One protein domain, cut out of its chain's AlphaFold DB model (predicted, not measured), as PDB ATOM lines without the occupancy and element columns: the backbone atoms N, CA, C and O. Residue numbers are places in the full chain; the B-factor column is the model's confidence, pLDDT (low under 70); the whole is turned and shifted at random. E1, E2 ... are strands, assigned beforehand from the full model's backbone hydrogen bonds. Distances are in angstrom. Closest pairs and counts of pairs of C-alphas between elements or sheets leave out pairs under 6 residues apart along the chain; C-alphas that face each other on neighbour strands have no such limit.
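What this domain is: This is residues 94 to 139 of the 146 residues of the protein "DUF1080 domain-containing protein" of Omnitrophica bacterium OLB16 (UniProt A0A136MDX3). Two long, bent strands, E1 and E2, pair as a hairpin, and two short strands, E3 and E4, extend the strongly twisted sheet beyond E2. The 46 printed residues include four strands and no named helix, an all strand meander E1 E2 E3 E4, each strand the antiparallel neighbour of the one before. It is compact, with radius of gyration of the C-alphas 10.6 A and spans 31 by 22 by 14 A.

How they stand to each other: E1, residues 96 to 105, bends by 103 degrees at residue 102. E2, residues 111 to 119, bends by 92 degrees at residue 114. In their hairpin N 97 and O 118, 2.8 A apart, are within hydrogen-bond range. E3, residues 128 to 130, forms a hairpin with E2, with N 115 to O 129 at 2.8 A. E4, residues 134 to 137, forms one with E3, with N 130 to O 134 at 3.0 A. Edge strands E1 and E4 are apart.

Where its parts are: E1 begins at C-alpha 96 (-55.095, 23.117, -49.145) and is 19.3 A long; E2 is 18.0 A. E4 ends at C-alpha 137 (-38.673, 19.869, -52.299).

The domain as a whole: The farthest C-alphas, Pro 107 and Thr 122, are 31.2 A apart. The printed part has no cut and no long link. Arg 133 is under pLDDT 70.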
ATOM      1  N   GLY A  94     -61.303  19.697 -52.361       92.56
ATOM      2  CA  GLY A  94     -60.881  21.066 -52.610       92.56
ATOM      3  C   GLY A  94     -59.896  21.621 -51.573       92.56
ATOM      4  O   GLY A  94     -59.794  21.162 -50.437       92.56
ATOM      5  N   GLY A  95     -59.200  22.688 -51.965       91.44
ATOM      6  CA  GLY A  95     -58.386  23.497 -51.057       91.44
ATOM      7  C   GLY A  95     -57.005  22.921 -50.732       91.44
ATOM      8  O   GLY A  95     -56.455  22.100 -51.467       91.44
ATOM      9  N   ASN A  96     -56.437  23.423 -49.635       92.94
ATOM     10  CA  ASN A  96     -55.095  23.117 -49.145       92.94
ATOM     11  C   ASN A  96     -55.140  22.879 -47.628       92.94
ATOM     12  O   ASN A  96     -55.952  23.467 -46.911       92.94
ATOM     13  N   SER A  97     -54.274  21.989 -47.169       95.25
ATOM     14  CA  SER A  97     -54.053  21.619 -45.780       95.25
ATOM     15  C   SER A  97     -52.594  21.178 -45.623       95.25
ATOM     16  O   SER A  97     -51.800  21.224 -46.560       95.25
ATOM     17  N   GLY A  98     -52.216  20.709 -44.443       95.56
ATOM     18  CA  GLY A  98     -50.895  20.143 -44.238       95.56
ATOM     19  C   GLY A  98     -50.659  19.711 -42.806       95.56
ATOM     20  O   GLY A  98     -51.392  20.076 -41.886       95.56
ATOM     21  N   VAL A  99     -49.603  18.926 -42.623       96.75
ATOM     22  CA  VAL A  99     -49.114  18.557 -41.296       96.75
ATOM     23  C   VAL A  99     -47.876  19.376 -40.988       96.75
ATOM     24  O   VAL A  99     -46.853  19.266 -41.663       96.75
ATOM     25  N   GLN A 100     -47.966  20.147 -39.913       96.19
ATOM     26  CA  GLN A 100     -46.851  20.907 -39.380       96.19
ATOM     27  C   GLN A 100     -45.855  19.995 -38.662       96.19
ATOM     28  O   GLN A 100     -46.224  19.194 -37.802       96.19
ATOM     29  N   ILE A 101     -44.573  20.136 -38.994       95.00
ATOM     30  CA  ILE A 101     -43.479  19.314 -38.476       95.00
ATOM     31  C   ILE A 101     -42.506  20.215 -37.728       95.00
ATOM     32  O   ILE A 101     -41.811  21.038 -38.323       95.00
ATOM     33  N   ARG A 102     -42.421  20.025 -36.404       93.94
ATOM     34  CA  ARG A 102     -41.530  20.803 -35.520       93.94
ATOM     35  C   ARG A 102     -41.706  22.323 -35.704       93.94
ATOM     36  O   ARG A 102     -40.747  23.087 -35.591       93.94
ATOM     37  N   SER A 103     -42.929  22.751 -36.015       93.56
ATOM     38  CA  SER A 103     -43.261  24.156 -36.238       93.56
ATOM     39  C   SER A 103     -43.440  24.895 -34.919       93.56
ATOM     40  O   SER A 103     -43.871  24.331 -33.913       93.56
ATOM     41  N   LYS A 104     -43.131  26.189 -34.929       94.19
ATOM     42  CA  LYS A 104     -43.419  27.090 -33.814       94.19
ATOM     43  C   LYS A 104     -44.906  27.414 -33.799       94.19
ATOM     44  O   LYS A 104     -45.465  27.733 -34.848       94.19
ATOM     45  N   LEU A 105     -45.511  27.389 -32.616       94.81
ATOM     46  CA  LEU A 105     -46.853  27.922 -32.403       94.81
ATOM     47  C   LEU A 105     -46.811  29.455 -32.446       94.81
ATOM     48  O   LEU A 105     -45.962  30.076 -31.801       94.81
ATOM     49  N   LEU A 106     -47.726  30.047 -33.202       95.69
ATOM     50  CA  LEU A 106     -47.988  31.480 -33.250       95.69
ATOM     51  C   LEU A 106     -49.350  31.781 -32.591       95.69
ATOM     52  O   LEU A 106     -50.094  30.854 -32.255       95.69
ATOM     53  N   PRO A 107     -49.690  33.063 -32.353       95.62
ATOM     54  CA  PRO A 107     -51.036  33.438 -31.926       95.62
ATOM     55  C   PRO A 107     -52.127  32.928 -32.879       95.62
ATOM     56  O   PRO A 107     -51.860  32.591 -34.030       95.62
ATOM     57  N   ASP A 108     -53.367  32.879 -32.391       95.38
ATOM     58  CA  ASP A 108     -54.557  32.532 -33.183       95.38
ATOM     59  C   ASP A 108     -54.522  31.151 -33.870       95.38
ATOM     60  O   ASP A 108     -55.168  30.945 -34.899       95.38
ATOM     61  N   TRP A 109     -53.852  30.178 -33.236       97.44
ATOM     62  CA  TRP A 109     -53.645  28.810 -33.744       97.44
ATOM     63  C   TRP A 109     -52.913  28.768 -35.089       97.44
ATOM     64  O   TRP A 109     -53.030  27.784 -35.818       97.44
ATOM     65  N   ASP A 110     -52.155  29.810 -35.420       95.81
ATOM     66  CA  ASP A 110     -51.255  29.804 -36.567       95.81
ATOM     67  C   ASP A 110     -49.915  29.141 -36.201       95.81
ATOM     68  O   ASP A 110     -49.590  28.922 -35.029       95.81
ATOM     69  N   THR A 111     -49.112  28.790 -37.200       95.00
ATOM     70  CA  THR A 111     -47.816  28.149 -36.989       95.00
ATOM     71  C   THR A 111     -46.778  28.609 -38.006       95.00
ATOM     72  O   THR A 111     -47.094  29.079 -39.091       95.00
ATOM     73  N   ASN A 112     -45.498  28.458 -37.668       93.81
ATOM     74  CA  ASN A 112     -44.405  28.729 -38.596       93.81
ATOM     75  C   ASN A 112     -43.323  27.654 -38.490       93.81
ATOM     76  O   ASN A 112     -42.731  27.446 -37.427       93.81
ATOM     77  N   GLY A 113     -43.076  26.974 -39.603       93.12
ATOM     78  CA  GLY A 113     -42.069  25.931 -39.724       93.12
ATOM     79  C   GLY A 113     -42.308  25.063 -40.950       93.12
ATOM     80  O   GLY A 113     -42.892  25.522 -41.942       93.12
ATOM     81  N   TYR A 114     -41.837  23.821 -40.862       94.19
ATOM     82  CA  TYR A 114     -41.961  22.834 -41.923       94.19
ATOM     83  C   TYR A 114     -43.390  22.300 -42.015       94.19
ATOM     84  O   TYR A 114     -44.020  22.030 -40.994       94.19
ATOM     85  N   GLN A 115     -43.863  22.091 -43.236       95.12
ATOM     86  CA  GLN A 115     -45.159  21.509 -43.549       95.12
ATOM     87  C   GLN A 115     -44.958  20.354 -44.527       95.12
ATOM     88  O   GLN A 115     -44.293  20.518 -45.550       95.12
ATOM     89  N   ALA A 116     -45.547  19.199 -44.225       94.62
ATOM     90  CA  ALA A 116     -45.864  18.214 -45.249       94.62
ATOM     91  C   ALA A 116     -47.203  18.620 -45.873       94.62
ATOM     92  O   ALA A 116     -48.238  18.552 -45.205       94.62
ATOM     93  N   ASP A 117     -47.161  19.107 -47.110       94.50
ATOM     94  CA  ASP A 117     -48.310  19.746 -47.747       94.50
ATOM     95  C   ASP A 117     -49.340  18.727 -48.258       94.50
ATOM     96  O   ASP A 117     -48.995  17.613 -48.676       94.50
ATOM     97  N   ILE A 118     -50.617  19.107 -48.190       95.19
ATOM     98  CA  ILE A 118     -51.760  18.316 -48.648       95.19
ATOM     99  C   ILE A 118     -52.653  19.232 -49.482       95.19
ATOM    100  O   ILE A 118     -53.146  20.248 -49.005       95.19
ATOM    101  N   GLU A 119     -52.935  18.843 -50.716       93.69
ATOM    102  CA  GLU A 119     -53.859  19.563 -51.587       93.69
ATOM    103  C   GLU A 119     -54.823  18.597 -52.272       93.69
ATOM    104  O   GLU A 119     -54.546  17.400 -52.372       93.69
ATOM    105  N   ASP A 120     -55.922  19.129 -52.806       93.06
ATOM    106  CA  ASP A 120     -56.799  18.403 -53.734       93.06
ATOM    107  C   ASP A 120     -56.265  18.460 -55.180       93.06
ATOM    108  O   ASP A 120     -56.930  18.883 -56.125       93.06
ATOM    109  N   GLY A 121     -54.993  18.093 -55.324       89.50
ATOM    110  CA  GLY A 121     -54.216  18.122 -56.557       89.50
ATOM    111  C   GLY A 121     -53.107  17.069 -56.523       89.50
ATOM    112  O   GLY A 121     -52.991  16.278 -55.585       89.50
ATOM    113  N   THR A 122     -52.294  16.998 -57.576       83.88
ATOM    114  CA  THR A 122     -51.267  15.947 -57.711       83.88
ATOM    115  C   THR A 122     -49.848  16.419 -57.420       83.88
ATOM    116  O   THR A 122     -48.953  15.574 -57.296       83.88
ATOM    117  N   GLN A 123     -49.633  17.731 -57.317       87.19
ATOM    118  CA  GLN A 123     -48.310  18.345 -57.330       87.19
ATOM    119  C   GLN A 123     -47.743  18.510 -55.922       87.19
ATOM    120  O   GLN A 123     -46.594  18.145 -55.678       87.19
ATOM    121  N   TRP A 124     -48.539  19.061 -55.009       88.50
ATOM    122  CA  TRP A 124     -48.056  19.513 -53.707       88.50
ATOM    123  C   TRP A 124     -48.225  18.472 -52.599       88.50
ATOM    124  O   TRP A 124     -47.525  18.545 -51.595       88.50
ATOM    125  N   VAL A 125     -49.044  17.430 -52.798       91.06
ATOM    126  CA  VAL A 125     -49.185  16.332 -51.824       91.06
ATOM    127  C   VAL A 125     -47.831  15.677 -51.533       91.06
ATOM    128  O   VAL A 125     -47.253  15.006 -52.395       91.06
ATOM    129  N   GLY A 126     -47.363  15.801 -50.290       85.75
ATOM    130  CA  GLY A 126     -46.074  15.274 -49.833       85.75
ATOM    131  C   GLY A 126     -44.871  16.163 -50.163       85.75
ATOM    132  O   GLY A 126     -43.735  15.727 -49.982       85.75
ATOM    133  N   CYS A 127     -45.101  17.386 -50.645       90.38
ATOM    134  CA  CYS A 127     -44.078  18.422 -50.713       90.38
ATOM    135  C   CYS A 127     -43.661  18.837 -49.297       90.38
ATOM    136  O   CYS A 127     -44.504  18.977 -48.408       90.38
ATOM    137  N   LEU A 128     -42.360  19.058 -49.103       90.62
ATOM    138  CA  LEU A 128     -41.847  19.733 -47.920       90.62
ATOM    139  C   LEU A 128     -41.851  21.239 -48.178       90.62
ATOM    140  O   LEU A 128     -41.055  21.742 -48.972       90.62
ATOM    141  N   PHE A 129     -42.720  21.955 -47.482       88.69
ATOM    142  CA  PHE A 129     -42.818  23.408 -47.526       88.69
ATOM    143  C   PHE A 129     -42.282  24.023 -46.228       88.69
ATOM    144  O   PHE A 129     -42.372  23.417 -45.164       88.69
ATOM    145  N   GLU A 130     -41.723  25.228 -46.291       88.06
ATOM    146  CA  GLU A 130     -41.383  26.025 -45.111       88.06
ATOM    147  C   GLU A 130     -41.956  27.436 -45.271       88.06
ATOM    148  O   GLU A 130     -41.674  28.129 -46.250       88.06
ATOM    149  N   HIS A 131     -42.708  27.891 -44.265       80.56
ATOM    150  CA  HIS A 131     -43.456  29.157 -44.280       80.56
ATOM    151  C   HIS A 131     -42.613  30.390 -44.648       80.56
ATOM    152  O   HIS A 131     -43.136  31.356 -45.199       80.56
ATOM    153  N   THR A 132     -41.302  30.366 -44.390       76.19
ATOM    154  CA  THR A 132     -40.383  31.468 -44.719       76.19
ATOM    155  C   THR A 132     -39.545  31.258 -45.979       76.19
ATOM    156  O   THR A 132     -38.864  32.189 -46.406       76.19
ATOM    157  N   ARG A 133     -39.524  30.050 -46.553       61.34
ATOM    158  CA  ARG A 133     -38.599  29.674 -47.640       61.34
ATOM    159  C   ARG A 133     -39.271  29.030 -48.848       61.34
ATOM    160  O   ARG A 133     -38.558  28.608 -49.749       61.34
ATOM    161  N   VAL A 134     -40.603  29.010 -48.878       80.81
ATOM    162  CA  VAL A 134     -41.439  28.344 -49.886       80.81
ATOM    163  C   VAL A 134     -41.210  26.825 -49.935       80.81
ATOM    164  O   VAL A 134     -40.785  26.218 -48.950       80.81
ATOM    165  N   ALA A 135     -41.566  26.179 -51.046       83.69
ATOM    166  CA  ALA A 135     -41.349  24.754 -51.245       83.69
ATOM    167  C   ALA A 135     -39.850  24.420 -51.270       83.69
ATOM    168  O   ALA A 135     -39.100  24.946 -52.091       83.69
ATOM    169  N   LEU A 136     -39.435  23.526 -50.376       85.25
ATOM    170  CA  LEU A 136     -38.057  23.061 -50.231       85.25
ATOM    171  C   LEU A 136     -37.761  21.817 -51.080       85.25
ATOM    172  O   LEU A 136     -36.603  21.552 -51.402       85.25
ATOM    173  N   GLY A 137     -38.787  21.033 -51.418       87.00
ATOM    174  CA  GLY A 137     -38.673  19.869 -52.299       87.00
ATOM    175  C   GLY A 137     -40.022  19.199 -52.535       87.00
ATOM    176  O   GLY A 137     -40.856  19.130 -51.627       87.00
ATOM    177  N   LEU A 138     -40.248  18.723 -53.758       89.19
ATOM    178  CA  LEU A 138     -41.463  17.992 -54.112       89.19
ATOM    179  C   LEU A 138     -41.413  16.548 -53.601       89.19
ATOM    180  O   LEU A 138     -40.377  16.036 -53.168       89.19
ATOM    181  N   ARG A 139     -42.558  15.866 -53.665       86.75
ATOM    182  CA  ARG A 139     -42.671  14.461 -53.265       86.75
ATOM    183  C   ARG A 139     -41.649  13.598 -54.012       86.75
ATOM    184  O   ARG A 139     -41.666  13.520 -55.238       86.75
TER     185      ARG A 139